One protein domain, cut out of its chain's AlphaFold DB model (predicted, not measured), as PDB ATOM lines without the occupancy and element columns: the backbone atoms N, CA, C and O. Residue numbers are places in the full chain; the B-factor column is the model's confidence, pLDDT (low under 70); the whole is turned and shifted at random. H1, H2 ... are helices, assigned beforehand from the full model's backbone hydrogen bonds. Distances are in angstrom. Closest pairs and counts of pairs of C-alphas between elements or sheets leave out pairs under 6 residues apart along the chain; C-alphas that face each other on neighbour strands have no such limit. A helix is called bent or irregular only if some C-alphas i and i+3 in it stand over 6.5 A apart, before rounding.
ATOM      1  N   ALA A   2     -36.444 -46.625   1.727       69.94
ATOM      2  CA  ALA A   2     -35.638 -46.650   2.962       69.94
ATOM      3  C   ALA A   2     -34.130 -46.416   2.729       69.94
ATOM      4  O   ALA A   2     -33.558 -45.512   3.321       69.94
ATOM      5  N   ALA A   3     -33.518 -47.137   1.782       75.06
ATOM      6  CA  ALA A   3     -32.098 -46.970   1.442       75.06
ATOM      7  C   ALA A   3     -31.757 -45.605   0.806       75.06
ATOM      8  O   ALA A   3     -30.605 -45.186   0.824       75.06
ATOM      9  N   HIS A   4     -32.743 -44.915   0.220       81.31
ATOM     10  CA  HIS A   4     -32.551 -43.566  -0.316       81.31
ATOM     11  C   HIS A   4     -32.545 -42.544   0.823       81.31
ATOM     12  O   HIS A   4     -31.623 -41.739   0.914       81.31
ATOM     13  N   LEU A   5     -33.540 -42.611   1.716       82.00
ATOM     14  CA  LEU A   5     -33.588 -41.787   2.927       82.00
ATOM     15  C   LEU A   5     -32.330 -41.985   3.770       82.00
ATOM     16  O   LEU A   5     -31.713 -41.016   4.197       82.00
ATOM     17  N   GLU A   6     -31.883 -43.232   3.909       83.69
ATOM     18  CA  GLU A   6     -30.649 -43.551   4.611       83.69
ATOM     19  C   GLU A   6     -29.435 -42.815   4.044       83.69
ATOM     20  O   GLU A   6     -28.618 -42.316   4.804       83.69
ATOM     21  N   ARG A   7     -29.274 -42.732   2.724       85.69
ATOM     22  CA  ARG A   7     -28.102 -42.068   2.135       85.69
ATOM     23  C   ARG A   7     -28.212 -40.548   2.161       85.69
ATOM     24  O   ARG A   7     -27.192 -39.886   2.301       85.69
ATOM     25  N   ALA A   8     -29.426 -40.020   2.021       88.19
ATOM     26  CA  ALA A   8     -29.679 -38.587   1.953       88.19
ATOM     27  C   ALA A   8     -29.656 -37.903   3.333       88.19
ATOM     28  O   ALA A   8     -29.316 -36.729   3.420       88.19
ATOM     29  N   MET A   9     -29.994 -38.628   4.404       93.00
ATOM     30  CA  MET A   9     -29.999 -38.094   5.767       93.00
ATOM     31  C   MET A   9     -28.591 -37.929   6.350       93.00
ATOM     32  O   MET A   9     -27.752 -38.843   6.308       93.00
ATOM     33  N   SER A  10     -28.382 -36.804   7.023       94.88
ATOM     34  CA  SER A  10     -27.219 -36.507   7.842       94.88
ATOM     35  C   SER A  10     -27.092 -37.488   9.011       94.88
ATOM     36  O   SER A  10     -28.059 -38.088   9.493       94.88
ATOM     37  N   ARG A  11     -25.858 -37.668   9.498       94.06
ATOM     38  CA  ARG A  11     -25.606 -38.502  10.685       94.06
ATOM     39  C   ARG A  11     -26.303 -37.938  11.926       94.06
ATOM     40  O   ARG A  11     -26.831 -38.718  12.712       94.06
ATOM     41  N   GLY A  12     -26.343 -36.609  12.055       93.88
ATOM     42  CA  GLY A  12     -26.995 -35.922  13.169       93.88
ATOM     43  C   GLY A  12     -28.495 -36.201  13.218       93.88
ATOM     44  O   GLY A  12     -28.998 -36.629  14.253       93.88
ATOM     45  N   LEU A  13     -29.192 -36.071  12.084       94.25
ATOM     46  CA  LEU A  13     -30.629 -36.327  12.034       94.25
ATOM     47  C   LEU A  13     -30.948 -37.802  12.306       94.25
ATOM     48  O   LEU A  13     -31.863 -38.104  13.068       94.25
ATOM     49  N   LYS A  14     -30.164 -38.743  11.761       94.50
ATOM     50  CA  LYS A  14     -30.323 -40.179  12.069       94.50
ATOM     51  C   LYS A  14     -30.193 -40.466  13.559       94.50
ATOM     52  O   LYS A  14     -30.999 -41.223  14.099       94.50
ATOM     53  N   GLN A  15     -29.186 -39.877  14.203       93.69
ATOM     54  CA  GLN A  15     -28.972 -40.033  15.635       93.69
ATOM     55  C   GLN A  15     -30.142 -39.442  16.427       93.69
ATOM     56  O   GLN A  15     -30.691 -40.134  17.277       93.69
ATOM     57  N   ALA A  16     -30.593 -38.233  16.086       93.12
ATOM     58  CA  ALA A  16     -31.740 -37.602  16.732       93.12
ATOM     59  C   ALA A  16     -33.016 -38.455  16.606       93.12
ATOM     60  O   ALA A  16     -33.723 -38.671  17.591       93.12
ATOM     61  N   LEU A  17     -33.297 -39.016  15.422       93.69
ATOM     62  CA  LEU A  17     -34.439 -39.915  15.235       93.69
ATOM     63  C   LEU A  17     -34.300 -41.207  16.052       93.69
ATOM     64  O   LEU A  17     -35.276 -41.660  16.648       93.69
ATOM     65  N   ALA A  18     -33.102 -41.791  16.117       92.44
ATOM     66  CA  ALA A  18     -32.852 -42.978  16.931       92.44
ATOM     67  C   ALA A  18     -33.031 -42.688  18.432       92.44
ATOM     68  O   ALA A  18     -33.662 -43.470  19.143       92.44
ATOM     69  N   GLU A  19     -32.534 -41.549  18.911       92.25
ATOM     70  CA  GLU A  19     -32.706 -41.090  20.291       92.25
ATOM     71  C   GLU A  19     -34.178 -40.849  20.642       92.25
ATOM     72  O   GLU A  19     -34.611 -41.212  21.738       92.25
ATOM     73  N   LEU A  20     -34.971 -40.313  19.708       91.50
ATOM     74  CA  LEU A  20     -36.417 -40.151  19.871       91.50
ATOM     75  C   LEU A  20     -37.138 -41.499  20.002       91.50
ATOM     76  O   LEU A  20     -37.984 -41.652  20.884       91.50
ATOM     77  N   VAL A  21     -36.802 -42.488  19.167       90.69
ATOM     78  CA  VAL A  21     -37.401 -43.837  19.238       90.69
ATOM     79  C   VAL A  21     -37.031 -44.546  20.538       90.69
ATOM     80  O   VAL A  21     -37.874 -45.213  21.144       90.69
ATOM     81  N   ASN A  22     -35.776 -44.409  20.963       89.50
ATOM     82  CA  ASN A  22     -35.250 -45.083  22.148       89.50
ATOM     83  C   ASN A  22     -35.554 -44.331  23.451       89.50
ATOM     84  O   ASN A  22     -35.427 -44.910  24.528       89.50
ATOM     85  N   GLY A  23     -35.984 -43.069  23.368       86.56
ATOM     86  CA  GLY A  23     -36.244 -42.220  24.528       86.56
ATOM     87  C   GLY A  23     -34.977 -41.812  25.282       86.56
ATOM     88  O   GLY A  23     -35.057 -41.531  26.473       86.56
ATOM     89  N   THR A  24     -33.821 -41.806  24.613       87.50
ATOM     90  CA  THR A  24     -32.510 -41.474  25.200       87.50
ATOM     91  C   THR A  24     -32.076 -40.034  24.928       87.50
ATOM     92  O   THR A  24     -31.041 -39.607  25.428       87.50
ATOM     93  N   GLY A  25     -32.842 -39.301  24.116       83.94
ATOM     94  CA  GLY A  25     -32.550 -37.921  23.746       83.94
ATOM     95  C   GLY A  25     -33.004 -36.886  24.783       83.94
ATOM     96  O   GLY A  25     -33.766 -37.199  25.703       83.94
ATOM     97  N   PRO A  26     -32.596 -35.618  24.605       83.62
ATOM     98  CA  PRO A  26     -32.912 -34.523  25.524       83.62
ATOM     99  C   PRO A  26     -34.396 -34.132  25.518       83.62
ATOM    100  O   PRO A  26     -34.885 -33.583  26.504       83.62
ATOM    101  N   LEU A  27     -35.121 -34.411  24.428       84.06
ATOM    102  CA  LEU A  27     -36.567 -34.224  24.344       84.06
ATOM    103  C   LEU A  27     -37.263 -35.592  24.425       84.06
ATOM    104  O   LEU A  27     -37.198 -36.371  23.468       84.06
ATOM    105  N   PRO A  28     -37.973 -35.898  25.524       85.62
ATOM    106  CA  PRO A  28     -38.712 -37.143  25.635       85.62
ATOM    107  C   PRO A  28     -39.771 -37.254  24.540       85.62
ATOM    108  O   PRO A  28     -40.552 -36.330  24.307       85.62
ATOM    109  N   PHE A  29     -39.897 -38.440  23.949       85.31
ATOM    110  CA  PHE A  29     -40.899 -38.715  22.915       85.31
ATOM    111  C   PHE A  29     -42.338 -38.398  23.359       85.31
ATOM    112  O   PHE A  29     -43.186 -38.010  22.563       85.31
ATOM    113  N   ARG A  30     -42.637 -38.522  24.659       85.44
ATOM    114  CA  ARG A  30     -43.929 -38.104  25.225       85.44
ATOM    115  C   ARG A  30     -44.144 -36.592  25.127       85.44
ATOM    116  O   ARG A  30     -45.261 -36.183  24.838       85.44
ATOM    117  N   GLN A  31     -43.111 -35.794  25.382       85.75
ATOM    118  CA  GLN A  31     -43.186 -34.336  25.324       85.75
ATOM    119  C   GLN A  31     -43.298 -33.852  23.879       85.75
ATOM    120  O   GLN A  31     -44.115 -32.983  23.606       85.75
ATOM    121  N   LEU A  32     -42.572 -34.486  22.951       87.56
ATOM    122  CA  LEU A  32     -42.720 -34.236  21.517       87.56
ATOM    123  C   LEU A  32     -44.179 -34.428  21.063       87.56
ATOM    124  O   LEU A  32     -44.701 -33.604  20.321       87.56
ATOM    125  N   ARG A  33     -44.854 -35.479  21.548       87.62
ATOM    126  CA  ARG A  33     -46.234 -35.797  21.146       87.62
ATOM    127  C   ARG A  33     -47.326 -34.977  21.816       87.62
ATOM    128  O   ARG A  33     -48.466 -34.972  21.362       87.62
ATOM    129  N   GLN A  34     -47.019 -34.314  22.922       84.56
ATOM    130  CA  GLN A  34     -48.010 -33.525  23.639       84.56
ATOM    131  C   GLN A  34     -48.114 -32.136  23.009       84.56
ATOM    132  O   GLN A  34     -47.126 -31.405  22.948       84.56
ATOM    133  N   SER A  35     -49.315 -31.780  22.551       83.44
ATOM    134  CA  SER A  35     -49.649 -30.398  22.210       83.44
ATOM    135  C   SER A  35     -50.242 -29.673  23.420       83.44
ATOM    136  O   SER A  35     -50.819 -30.305  24.315       83.44
ATOM    137  N   ALA A  36     -50.094 -28.350  23.434       83.56
ATOM    138  CA  ALA A  36     -50.675 -27.446  24.408       83.56
ATOM    139  C   ALA A  36     -52.189 -27.644  24.510       83.56
ATOM    140  O   ALA A  36     -52.931 -27.590  23.525       83.56
ATOM    141  N   ARG A  37     -52.650 -27.839  25.744       86.19
ATOM    142  CA  ARG A  37     -54.067 -28.063  26.066       86.19
ATOM    143  C   ARG A  37     -54.868 -26.770  26.144       86.19
ATOM    144  O   ARG A  37     -56.085 -26.793  26.008       86.19
ATOM    145  N   ASN A  38     -54.194 -25.663  26.426       89.88
ATOM    146  CA  ASN A  38     -54.771 -24.331  26.529       89.88
ATOM    147  C   ASN A  38     -53.689 -23.284  26.224       89.88
ATOM    148  O   ASN A  38     -52.530 -23.622  25.995       89.88
ATOM    149  N   PHE A  39     -54.064 -22.007  26.251       92.25
ATOM    150  CA  PHE A  39     -53.150 -20.897  25.982       92.25
ATOM    151  C   PHE A  39     -52.555 -20.291  27.255       92.25
ATOM    152  O   PHE A  39     -52.229 -19.110  27.283       92.25
ATOM    153  N   THR A  40     -52.416 -21.055  28.340       91.31
ATOM    154  CA  THR A  40     -51.644 -20.574  29.495       91.31
ATOM    155  C   THR A  40     -50.173 -20.411  29.112       91.31
ATOM    156  O   THR A  40     -49.672 -21.113  28.236       91.31
ATOM    157  N   GLY A  41     -49.462 -19.493  29.776       89.12
ATOM    158  CA  GLY A  41     -48.041 -19.260  29.490       89.12
ATOM    159  C   GLY A  41     -47.196 -20.534  29.607       89.12
ATOM    160  O   GLY A  41     -46.341 -20.775  28.766       89.12
ATOM    161  N   THR A  42     -47.497 -21.405  30.574       90.44
ATOM    162  CA  THR A  42     -46.787 -22.678  30.764       90.44
ATOM    163  C   THR A  42     -47.033 -23.688  29.643       90.44
ATOM    164  O   THR A  42     -46.123 -24.433  29.295       90.44
ATOM    165  N   GLU A  43     -48.236 -23.739  29.064       92.06
ATOM    166  CA  GLU A  43     -48.525 -24.611  27.918       92.06
ATOM    167  C   GLU A  43     -47.903 -24.069  26.623       92.06
ATOM    168  O   GLU A  43     -47.358 -24.846  25.841       92.06
ATOM    169  N   LEU A  44     -47.893 -22.746  26.427       93.50
ATOM    170  CA  LEU A  44     -47.213 -22.118  25.287       93.50
ATOM    171  C   LEU A  44     -45.685 -22.252  25.371       93.50
ATOM    172  O   LEU A  44     -45.038 -22.482  24.352       93.50
ATOM    173  N   GLU A  45     -45.108 -22.194  26.573       91.94
ATOM    174  CA  GLU A  45     -43.678 -22.451  26.800       91.94
ATOM    175  C   GLU A  45     -43.296 -23.874  26.361       91.94
ATOM    176  O   GLU A  45     -42.280 -24.082  25.698       91.94
ATOM    177  N   LYS A  46     -44.143 -24.871  26.661       91.31
ATOM    178  CA  LYS A  46     -43.923 -26.256  26.211       91.31
ATOM    179  C   LYS A  46     -43.926 -26.366  24.688       91.31
ATOM    180  O   LYS A  46     -43.064 -27.055  24.143       91.31
ATOM    181  N   GLU A  47     -44.856 -25.690  24.010       93.25
ATOM    182  CA  GLU A  47     -44.879 -25.634  22.541       93.25
ATOM    183  C   GLU A  47     -43.621 -24.969  21.984       93.25
ATOM    184  O   GLU A  47     -43.038 -25.473  21.029       93.25
ATOM    185  N   LEU A  48     -43.144 -23.893  22.615       93.81
ATOM    186  CA  LEU A  48     -41.931 -23.195  22.198       93.81
ATOM    187  C   LEU A  48     -40.675 -24.065  22.345       93.81
ATOM    188  O   LEU A  48     -39.823 -24.063  21.454       93.81
ATOM    189  N   ILE A  49     -40.564 -24.830  23.437       92.50
ATOM    190  CA  ILE A  49     -39.471 -25.793  23.644       92.50
ATOM    191  C   ILE A  49     -39.468 -26.836  22.522       92.50
ATOM    192  O   ILE A  49     -38.423 -27.081  21.919       92.50
ATOM    193  N   VAL A  50     -40.631 -27.419  22.210       93.19
ATOM    194  CA  VAL A  50     -40.762 -28.408  21.129       93.19
ATOM    195  C   VAL A  50     -40.435 -27.777  19.775       93.19
ATOM    196  O   VAL A  50     -39.616 -28.318  19.034       93.19
ATOM    197  N   TYR A  51     -41.005 -26.611  19.474       94.75
ATOM    198  CA  TYR A  51     -40.775 -25.883  18.230       94.75
ATOM    199  C   TYR A  51     -39.285 -25.616  18.002       94.75
ATOM    200  O   TYR A  51     -38.754 -25.987  16.958       94.75
ATOM    201  N   ARG A  52     -38.584 -25.052  18.994       93.69
ATOM    202  CA  ARG A  52     -37.143 -24.753  18.905       93.69
ATOM    203  C   ARG A  52     -36.297 -26.008  18.745       93.69
ATOM    204  O   ARG A  52     -35.335 -25.993  17.981       93.69
ATOM    205  N   HIS A  53     -36.658 -27.083  19.445       92.00
ATOM    206  CA  HIS A  53     -35.948 -28.354  19.343       92.00
ATOM    207  C   HIS A  53     -36.049 -28.955  17.932       92.00
ATOM    208  O   HIS A  53     -35.058 -29.454  17.404       92.00
ATOM    209  N   ILE A  54     -37.226 -28.876  17.301       94.00
ATOM    210  CA  ILE A  54     -37.445 -29.401  15.946       94.00
ATOM    211  C   ILE A  54     -36.882 -28.453  14.875       94.00
ATOM    212  O   ILE A  54     -36.332 -28.921  13.882       94.00
ATOM    213  N   GLN A  55     -36.978 -27.132  15.074       95.38
ATOM    214  CA  GLN A  55     -36.661 -26.109  14.068       95.38
ATOM    215  C   GLN A  55     -35.278 -26.288  13.432       95.38
ATOM    216  O   GLN A  55     -35.135 -26.085  12.229       95.38
ATOM    217  N   HIS A  56     -34.264 -26.679  14.209       93.50
ATOM    218  CA  HIS A  56     -32.908 -26.875  13.689       93.50
ATOM    219  C   HIS A  56     -32.827 -27.966  12.605       93.50
ATOM    220  O   HIS A  56     -32.003 -27.870  11.701       93.50
ATOM    221  N   TRP A  57     -33.708 -28.968  12.660       95.81
ATOM    222  CA  TRP A  57     -33.759 -30.075  11.703       95.81
ATOM    223  C   TRP A  57     -34.643 -29.791  10.489       95.81
ATOM    224  O   TRP A  57     -34.521 -30.480   9.477       95.81
ATOM    225  N   MET A  58     -35.523 -28.789  10.564       96.50
ATOM    226  CA  MET A  58     -36.544 -28.554   9.541       96.50
ATOM    227  C   MET A  58     -36.000 -28.339   8.124       96.50
ATOM    228  O   MET A  58     -36.554 -28.958   7.219       96.50
ATOM    229  N   PRO A  59     -34.898 -27.596   7.891       95.81
ATOM    230  CA  PRO A  59     -34.346 -27.463   6.542       95.81
ATOM    231  C   PRO A  59     -33.987 -28.811   5.898       95.81
ATOM    232  O   PRO A  59     -34.217 -29.018   4.708       95.81
ATOM    233  N   GLU A  60     -33.446 -29.745   6.686       96.00
ATOM    234  CA  GLU A  60     -33.109 -31.088   6.210       96.00
ATOM    235  C   GLU A  60     -34.366 -31.950   6.032       96.00
ATOM    236  O   GLU A  60     -34.509 -32.636   5.019       96.00
ATOM    237  N   VAL A  61     -35.302 -31.895   6.986       96.25
ATOM    238  CA  VAL A  61     -36.574 -32.632   6.925       96.25
ATOM    239  C   VAL A  61     -37.386 -32.223   5.695       96.25
ATOM    240  O   VAL A  61     -37.841 -33.096   4.956       96.25
ATOM    241  N   ASP A  62     -37.527 -30.923   5.433       95.00
ATOM    242  CA  ASP A  62     -38.284 -30.402   4.293       95.00
ATOM    243  C   ASP A  62     -37.641 -30.808   2.963       95.00
ATOM    244  O   ASP A  62     -38.337 -31.265   2.050       95.00
ATOM    245  N   LEU A  63     -36.307 -30.736   2.871       93.62
ATOM    246  CA  LEU A  63     -35.571 -31.218   1.704       93.62
ATOM    247  C   LEU A  63     -35.850 -32.707   1.466       93.62
ATOM    248  O   LEU A  63     -36.237 -33.088   0.362       93.62
ATOM    249  N   LEU A  64     -35.719 -33.548   2.493       93.81
ATOM    250  CA  LEU A  64     -35.952 -34.989   2.374       93.81
ATOM    251  C   LEU A  64     -37.395 -35.306   1.971       93.81
ATOM    252  O   LEU A  64     -37.611 -36.104   1.058       93.81
ATOM    253  N   LEU A  65     -38.384 -34.677   2.607       93.25
ATOM    254  CA  LEU A  65     -39.796 -34.906   2.301       93.25
ATOM    255  C   LEU A  65     -40.165 -34.439   0.887       93.25
ATOM    256  O   LEU A  65     -40.962 -35.110   0.227       93.25
ATOM    257  N   SER A  66     -39.542 -33.369   0.380       91.81
ATOM    258  CA  SER A  66     -39.741 -32.919  -1.005       91.81
ATOM    259  C   SER A  66     -39.322 -33.987  -2.027       91.81
ATOM    260  O   SER A  66     -40.032 -34.218  -3.006       91.81
ATOM    261  N   THR A  67     -38.248 -34.742  -1.752       91.00
ATOM    262  CA  THR A  67     -37.796 -35.837  -2.634       91.00
ATOM    263  C   THR A  67     -38.766 -37.016  -2.684       91.00
ATOM    264  O   THR A  67     -38.778 -37.768  -3.656       91.00
ATOM    265  N   LEU A  68     -39.603 -37.182  -1.655       88.00
ATOM    266  CA  LEU A  68     -40.597 -38.251  -1.599       88.00
ATOM    267  C   LEU A  68     -41.878 -37.912  -2.373       88.00
ATOM    268  O   LEU A  68     -42.682 -38.814  -2.602       88.00
ATOM    269  N   SER A  69     -42.073 -36.643  -2.764       87.12
ATOM    270  CA  SER A  69     -43.244 -36.169  -3.523       87.12
ATOM    271  C   SER A  69     -44.580 -36.648  -2.928       87.12
ATOM    272  O   SER A  69     -45.497 -37.066  -3.636       87.12
ATOM    273  N   LEU A  70     -44.680 -36.635  -1.594       89.50
ATOM    274  CA  LEU A  70     -45.879 -37.066  -0.880       89.50
ATOM    275  C   LEU A  70     -46.977 -36.009  -1.005       89.50
ATOM    276  O   LEU A  70     -46.731 -34.817  -0.834       89.50
ATOM    277  N   SER A  71     -48.217 -36.449  -1.219       92.88
ATOM    278  CA  SER A  71     -49.367 -35.567  -1.023       92.88
ATOM    279  C   SER A  71     -49.478 -35.174   0.452       92.88
ATOM    280  O   SER A  71     -49.119 -35.953   1.341       92.88
ATOM    281  N   GLN A  72     -50.048 -34.000   0.728       91.31
ATOM    282  CA  GLN A  72     -50.277 -33.536   2.100       91.31
ATOM    283  C   GLN A  72     -51.073 -34.562   2.929       91.31
ATOM    284  O   GLN A  72     -50.728 -34.840   4.074       91.31
ATOM    285  N   LYS A  73     -52.083 -35.202   2.322       94.31
ATOM    286  CA  LYS A  73     -52.886 -36.250   2.970       94.31
ATOM    287  C   LYS A  73     -52.055 -37.485   3.333       94.31
ATOM    288  O   LYS A  73     -52.235 -38.044   4.411       94.31
ATOM    289  N   ASN A  74     -51.141 -37.907   2.458       94.62
ATOM    290  CA  ASN A  74     -50.258 -39.038   2.745       94.62
ATOM    291  C   ASN A  74     -49.244 -38.691   3.834       94.62
ATOM    292  O   ASN A  74     -49.000 -39.516   4.710       94.62
ATOM    293  N   LEU A  75     -48.689 -37.478   3.805       95.06
ATOM    294  CA  LEU A  75     -47.792 -36.988   4.847       95.06
ATOM    295  C   LEU A  75     -48.485 -37.039   6.213       95.06
ATOM    296  O   LEU A  75     -47.947 -37.630   7.147       95.06
ATOM    297  N   GLN A  76     -49.705 -36.506   6.310       95.06
ATOM    298  CA  GLN A  76     -50.479 -36.514   7.549       95.06
ATOM    299  C   GLN A  76     -50.804 -37.941   8.014       95.06
ATOM    300  O   GLN A  76     -50.567 -38.280   9.171       95.06
ATOM    301  N   HIS A  77     -51.231 -38.819   7.101       96.25
ATOM    302  CA  HIS A  77     -51.489 -40.224   7.426       96.25
ATOM    303  C   HIS A  77     -50.248 -40.960   7.961       96.25
ATOM    304  O   HIS A  77     -50.347 -41.810   8.848       96.25
ATOM    305  N   LEU A  78     -49.069 -40.664   7.410       96.12
ATOM    306  CA  LEU A  78     -47.804 -41.245   7.856       96.12
ATOM    307  C   LEU A  78     -47.361 -40.667   9.203       96.12
ATOM    308  O   LEU A  78     -46.872 -41.421  10.043       96.12
ATOM    309  N   ALA A  79     -47.578 -39.372   9.438       96.00
ATOM    310  CA  ALA A  79     -47.326 -38.735  10.727       96.00
ATOM    311  C   ALA A  79     -48.174 -39.372  11.843       96.00
ATOM    312  O   ALA A  79     -47.642 -39.741  12.889       96.00
ATOM    313  N   GLU A  80     -49.462 -39.621  11.597       95.75
ATOM    314  CA  GLU A  80     -50.376 -40.270  12.554       95.75
ATOM    315  C   GLU A  80     -49.901 -41.663  13.006       95.75
ATOM    316  O   GLU A  80     -50.247 -42.126  14.098       95.75
ATOM    317  N   LYS A  81     -49.061 -42.348  12.211       96.19
ATOM    318  CA  LYS A  81     -48.475 -43.638  12.610       96.19
ATOM    319  C   LYS A  81     -47.603 -43.519  13.856       96.19
ATOM    320  O   LYS A  81     -47.520 -44.482  14.617       96.19
ATOM    321  N   VAL A  82     -46.979 -42.367  14.090       94.88
ATOM    322  CA  VAL A  82     -46.155 -42.122  15.280       94.88
ATOM    323  C   VAL A  82     -47.005 -42.183  16.549       94.88
ATOM    324  O   VAL A  82     -46.618 -42.856  17.508       94.88
ATOM    325  N   ASP A  83     -48.193 -41.579  16.535       91.50
ATOM    326  CA  ASP A  83     -49.139 -41.648  17.652       91.50
ATOM    327  C   ASP A  83     -49.808 -43.020  17.766       91.50
ATOM    328  O   ASP A  83     -49.910 -43.562  18.868       91.50
ATOM    329  N   TYR A  84     -50.189 -43.622  16.635       93.50
ATOM    330  CA  TYR A  84     -50.795 -44.954  16.594       93.50
ATOM    331  C   TYR A  84     -49.879 -46.038  17.180       93.50
ATOM    332  O   TYR A  84     -50.311 -46.869  17.982       93.50
ATOM    333  N   TYR A  85     -48.601 -46.051  16.789       93.50
ATOM    334  CA  TYR A  85     -47.656 -47.044  17.290       93.50
ATOM    335  C   TYR A  85     -47.120 -46.685  18.676       93.50
ATOM    336  O   TYR A  85     -46.896 -47.590  19.487       93.50
ATOM    337  N   GLY A  86     -46.889 -45.401  18.966       89.38
ATOM    338  CA  GLY A  86     -46.312 -44.953  20.231       89.38
ATOM    339  C   GLY A  86     -45.042 -45.736  20.584       89.38
ATOM    340  O   GLY A  86     -44.109 -45.835  19.791       89.38
ATOM    341  N   ALA A  87     -45.022 -46.390  21.749       88.00
ATOM    342  CA  ALA A  87     -43.889 -47.216  22.189       88.00
ATOM    343  C   ALA A  87     -43.605 -48.443  21.293       88.00
ATOM    344  O   ALA A  87     -42.521 -49.025  21.369       88.00
ATOM    345  N   LYS A  88     -44.560 -48.867  20.450       92.88
ATOM    346  CA  LYS A  88     -44.378 -49.954  19.473       92.88
ATOM    347  C   LYS A  88     -43.663 -49.484  18.204       92.88
ATOM    348  O   LYS A  88     -43.333 -50.334  17.379       92.88
ATOM    349  N   LEU A  89     -43.380 -48.187  18.051       93.06
ATOM    350  CA  LEU A  89     -42.659 -47.647  16.895       93.06
ATOM    351  C   LEU A  89     -41.287 -48.318  16.721       93.06
ATOM    352  O   LEU A  89     -40.922 -48.674  15.608       93.06
ATOM    353  N   LYS A  90     -40.604 -48.644  17.829       92.31
ATOM    354  CA  LYS A  90     -39.333 -49.394  17.838       92.31
ATOM    355  C   LYS A  90     -39.392 -50.788  17.200       92.31
ATOM    356  O   LYS A  90     -38.356 -51.363  16.897       92.31
ATOM    357  N   ARG A  91     -40.592 -51.362  17.042       93.62
ATOM    358  CA  ARG A  91     -40.804 -52.673  16.400       93.62
ATOM    359  C   ARG A  91     -40.943 -52.564  14.880       93.62
ATOM    360  O   ARG A  91     -40.971 -53.588  14.209       93.62
ATOM    361  N   GLN A  92     -41.088 -51.351  14.346       94.56
ATOM    362  CA  GLN A  92     -41.160 -51.118  12.907       94.56
ATOM    363  C   GLN A  92     -39.773 -51.240  12.279       94.56
ATOM    364  O   GLN A  92     -38.760 -51.099  12.964       94.56
ATOM    365  N   THR A  93     -39.713 -51.458  10.965       93.94
ATOM    366  CA  THR A  93     -38.431 -51.401  10.248       93.94
ATOM    367  C   THR A  93     -37.811 -50.012  10.390       93.94
ATOM    368  O   THR A  93     -38.536 -49.019  10.468       93.94
ATOM    369  N   VAL A  94     -36.481 -49.921  10.383       91.56
ATOM    370  CA  VAL A  94     -35.765 -48.639  10.509       91.56
ATOM    371  C   VAL A  94     -36.235 -47.625   9.457       91.56
ATOM    372  O   VAL A  94     -36.513 -46.476   9.783       91.56
ATOM    373  N   GLY A  95     -36.440 -48.069   8.213       92.00
ATOM    374  CA  GLY A  95     -36.968 -47.214   7.150       92.00
ATOM    375  C   GLY A  95     -38.377 -46.683   7.433       92.00
ATOM    376  O   GLY A  95     -38.646 -45.509   7.188       92.00
ATOM    377  N   SER A  96     -39.267 -47.518   7.978       94.06
ATOM    378  CA  SER A  96     -40.605 -47.085   8.399       94.06
ATOM    379  C   SER A  96     -40.541 -46.115   9.576       94.06
ATOM    380  O   SER A  96     -41.268 -45.128   9.577       94.06
ATOM    381  N   GLN A  97     -39.661 -46.359  10.555       94.50
ATOM    382  CA  GLN A  97     -39.459 -45.448  11.683       94.50
ATOM    383  C   GLN A  97     -39.043 -44.060  11.190       94.50
ATOM    384  O   GLN A  97     -39.671 -43.074  11.565       94.50
ATOM    385  N   TRP A  98     -38.039 -43.988  10.311       94.94
ATOM    386  CA  TRP A  98     -37.598 -42.720   9.731       94.94
ATOM    387  C   TRP A  98     -38.705 -42.030   8.950       94.94
ATOM    388  O   TRP A  98     -38.960 -40.859   9.197       94.94
ATOM    389  N   LEU A  99     -39.398 -42.743   8.060       94.88
ATOM    390  CA  LEU A  99     -40.475 -42.152   7.266       94.88
ATOM    391  C   LEU A  99     -41.567 -41.546   8.156       94.88
ATOM    392  O   LEU A  99     -41.934 -40.388   7.974       94.88
ATOM    393  N   TYR A 100     -42.061 -42.308   9.134       95.88
ATOM    394  CA  TYR A 100     -43.117 -41.836  10.028       95.88
ATOM    395  C   TYR A 100     -42.647 -40.646  10.863       95.88
ATOM    396  O   TYR A 100     -43.376 -39.666  10.982       95.88
ATOM    397  N   LEU A 101     -41.422 -40.690  11.396       95.69
ATOM    398  CA  LEU A 101     -40.882 -39.602  12.208       95.69
ATOM    399  C   LEU A 101     -40.597 -38.341  11.398       95.69
ATOM    400  O   LEU A 101     -40.884 -37.260  11.891       95.69
ATOM    401  N   LEU A 102     -40.082 -38.444  10.173       96.25
ATOM    402  CA  LEU A 102     -39.853 -37.279   9.313       96.25
ATOM    403  C   LEU A 102     -41.173 -36.568   8.997       96.25
ATOM    404  O   LEU A 102     -41.277 -35.359   9.200       96.25
ATOM    405  N   CYS A 103     -42.201 -37.320   8.583       96.56
ATOM    406  CA  CYS A 103     -43.541 -36.765   8.387       96.56
ATOM    407  C   CYS A 103     -44.077 -36.144   9.683       96.56
ATOM    408  O   CYS A 103     -44.619 -35.043   9.668       96.56
ATOM    409  N   TYR A 104     -43.874 -36.821  10.814       96.50
ATOM    410  CA  TYR A 104     -44.328 -36.342  12.112       96.50
ATOM    411  C   TYR A 104     -43.655 -35.040  12.547       96.50
ATOM    412  O   TYR A 104     -44.351 -34.124  12.976       96.50
ATOM    413  N   LEU A 105     -42.332 -34.920  12.409       96.25
ATOM    414  CA  LEU A 105     -41.589 -33.706  12.759       96.25
ATOM    415  C   LEU A 105     -42.098 -32.499  11.968       96.25
ATOM    416  O   LEU A 105     -42.344 -31.455  12.567       96.25
ATOM    417  N   GLN A 106     -42.340 -32.671  10.665       96.25
ATOM    418  CA  GLN A 106     -42.902 -31.619   9.819       96.25
ATOM    419  C   GLN A 106     -44.295 -31.192  10.305       96.25
ATOM    420  O   GLN A 106     -44.510 -30.005  10.564       96.25
ATOM    421  N   THR A 107     -45.204 -32.145  10.551       95.25
ATOM    422  CA  THR A 107     -46.551 -31.815  11.053       95.25
ATOM    423  C   THR A 107     -46.515 -31.177  12.438       95.25
ATOM    424  O   THR A 107     -47.249 -30.232  12.716       95.25
ATOM    425  N   ARG A 108     -45.634 -31.662  13.320       95.38
ATOM    426  CA  ARG A 108     -45.552 -31.222  14.711       95.38
ATOM    427  C   ARG A 108     -44.966 -29.822  14.822       95.38
ATOM    428  O   ARG A 108     -45.389 -29.070  15.701       95.38
ATOM    429  N   TRP A 109     -44.018 -29.481  13.950       95.56
ATOM    430  CA  TRP A 109     -43.444 -28.142  13.849       95.56
ATOM    431  C   TRP A 109     -44.487 -27.120  13.381       95.56
ATOM    432  O   TRP A 109     -44.643 -26.084  14.027       95.56
ATOM    433  N   GLN A 110     -45.266 -27.450  12.344       94.38
ATOM    434  CA  GLN A 110     -46.383 -26.614  11.880       94.38
ATOM    435  C   GLN A 110     -47.445 -26.436  12.971       94.38
ATOM    436  O   GLN A 110     -47.818 -25.311  13.295       94.38
ATOM    437  N   GLN A 111     -47.852 -27.530  13.618       94.50
ATOM    438  CA  GLN A 111     -48.815 -27.489  14.717       94.50
ATOM    439  C   GLN A 111     -48.324 -26.623  15.888       94.50
ATOM    440  O   GLN A 111     -49.110 -25.879  16.471       94.50
ATOM    441  N   ALA A 112     -47.035 -26.699  16.244       94.44
ATOM    442  CA  ALA A 112     -46.470 -25.858  17.299       94.44
ATOM    443  C   ALA A 112     -46.561 -24.373  16.927       94.44
ATOM    444  O   ALA A 112     -46.980 -23.555  17.746       94.44
ATOM    445  N   LEU A 113     -46.206 -24.033  15.684       94.81
ATOM    446  CA  LEU A 113     -46.259 -22.666  15.178       94.81
ATOM    447  C   LEU A 113     -47.685 -22.103  15.218       94.81
ATOM    448  O   LEU A 113     -47.890 -20.998  15.721       94.81
ATOM    449  N   GLU A 114     -48.670 -22.879  14.760       94.69
ATOM    450  CA  GLU A 114     -50.091 -22.512  14.819       94.69
ATOM    451  C   GLU A 114     -50.554 -22.285  16.261       94.69
ATOM    452  O   GLU A 114     -51.150 -21.256  16.574       94.69
ATOM    453  N   ARG A 115     -50.210 -23.198  17.179       93.81
ATOM    454  CA  ARG A 115     -50.586 -23.083  18.598       93.81
ATOM    455  C   ARG A 115     -49.980 -21.857  19.270       93.81
ATOM    456  O   ARG A 115     -50.655 -21.205  20.067       93.81
ATOM    457  N   ILE A 116     -48.729 -21.533  18.948       94.75
ATOM    458  CA  ILE A 116     -48.055 -20.326  19.438       94.75
ATOM    459  C   ILE A 116     -48.748 -19.072  18.889       94.75
ATOM    460  O   ILE A 116     -49.019 -18.146  19.654       94.75
ATOM    461  N   ALA A 117     -49.074 -19.049  17.593       95.56
ATOM    462  CA  ALA A 117     -49.756 -17.925  16.957       95.56
ATOM    463  C   ALA A 117     -51.158 -17.690  17.551       95.56
ATOM    464  O   ALA A 117     -51.482 -16.566  17.946       95.56
ATOM    465  N   ASP A 118     -51.957 -18.747  17.704       95.00
ATOM    466  CA  ASP A 118     -53.284 -18.677  18.322       95.00
ATOM    467  C   ASP A 118     -53.205 -18.208  19.779       95.00
ATOM    468  O   ASP A 118     -53.968 -17.336  20.210       95.00
ATOM    469  N   GLY A 119     -52.239 -18.739  20.534       95.12
ATOM    470  CA  GLY A 119     -51.983 -18.331  21.911       95.12
ATOM    471  C   GLY A 119     -51.618 -16.854  22.027       95.12
ATOM    472  O   GLY A 119     -52.136 -16.153  22.902       95.12
ATOM    473  N   PHE A 120     -50.785 -16.348  21.118       94.38
ATOM    474  CA  PHE A 120     -50.442 -14.930  21.055       94.38
ATOM    475  C   PHE A 120     -51.680 -14.060  20.799       94.38
ATOM    476  O   PHE A 120     -51.939 -13.112  21.547       94.38
ATOM    477  N   VAL A 121     -52.495 -14.408  19.798       95.81
ATOM    478  CA  VAL A 121     -53.739 -13.685  19.488       95.81
ATOM    479  C   VAL A 121     -54.695 -13.690  20.685       95.81
ATOM    480  O   VAL A 121     -55.282 -12.651  21.004       95.81
ATOM    481  N   HIS A 122     -54.830 -14.824  21.374       95.12
ATOM    482  CA  HIS A 122     -55.651 -14.947  22.576       95.12
ATOM    483  C   HIS A 122     -55.206 -13.972  23.679       95.12
ATOM    484  O   HIS A 122     -56.030 -13.210  24.194       95.12
TER     485      HIS A 122
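AT A GLANCE: This is residues 2 to 122 of the 147 residues of the protein "Mobile element protein" of Escherichia coli (UniProt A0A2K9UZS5). One long helix, H7, runs through the domain and makes its longest axis; its residues 94 to 107 are the core of a head in which H1, H2, H5 and the kinked H6 pack round it. Beyond that head H4 runs back beside the later part of H7, and the little H3 sits between H2 and H4 along the chain. The printed part has 121 residues with seven named helices, H1 to H7 in order, and no named strand; its class is all helix, and the helices that touch are mostly crossed. It is compact, with a radius of gyration of the C-alphas of 14.2 A, yet elongated in outline, spanning 45 by 29 by 25 A.

HOW THE PARTS SIT: Start with H1, residues 2 to 8, which touches the hub H7, residues 94 to 122, at residues 94 to 99 of H7 alone; the closest C-alphas, Ala 2 and Gly 95, are 4.4 A apart. Next look at H2, residues 11 to 22: it only just touches H7, with 3 pairs of C-alphas within 8 A, the closest being Leu 17 and Trp 98 at 6.9 A, and the two are about perpendicular at 85 degrees. H3, residues 29 to 33, is close to H4, residues 41 to 55, but not clearly touching, with the C-alphas of Leu 32 and Val 50 closest at 6.2 A. H4 touches H7 at a steep tilt of 41 degrees, opposite ways, closest at the C-alphas of Glu 47 and Ala 112, 5.5 A. H5, residues 58 to 68, touches residues 102 to 106 of H7 alone, with the C-alphas of Val 61 and Leu 102 closest at 6.2 A. H6, residues 72 to 91, touches residues 97 to 107 of H7 alone, with the C-alphas of Ala 79 and Tyr 104 closest at 4.1 A. H4 and H6 are apart. Every O i to N i+4 pair is within hydrogen-bond range in H1, H2, H3, H4 and H7, against 6 of 7 in H5 and 8 of 16 in H6.

IN THESE COORDINATES: Find C-alpha 2 at (-35.638, -46.650, 2.962), where H1 begins its seven residues. H2 is 16.4 A long, H3 has five residues, H4 is 20.4 A and H5 15.3 A. H6 begins at C-alpha 72, (-50.277, -33.536, 2.100), and is 25.7 A long; it is irregular, with C-alphas 84 and 87 9.2 A apart and a kink of 93 degrees near residue 85. H7 runs 40.9 A to C-alpha 122 at (-55.651, -14.947, 22.576).

THE WHOLE: The C-alphas farthest apart are those of Ala 3 and His 122, 45.0 A. The printed part has no cut and no long link. Mean pLDDT of the printed part is 91.9, and residue 2 alone is under 70.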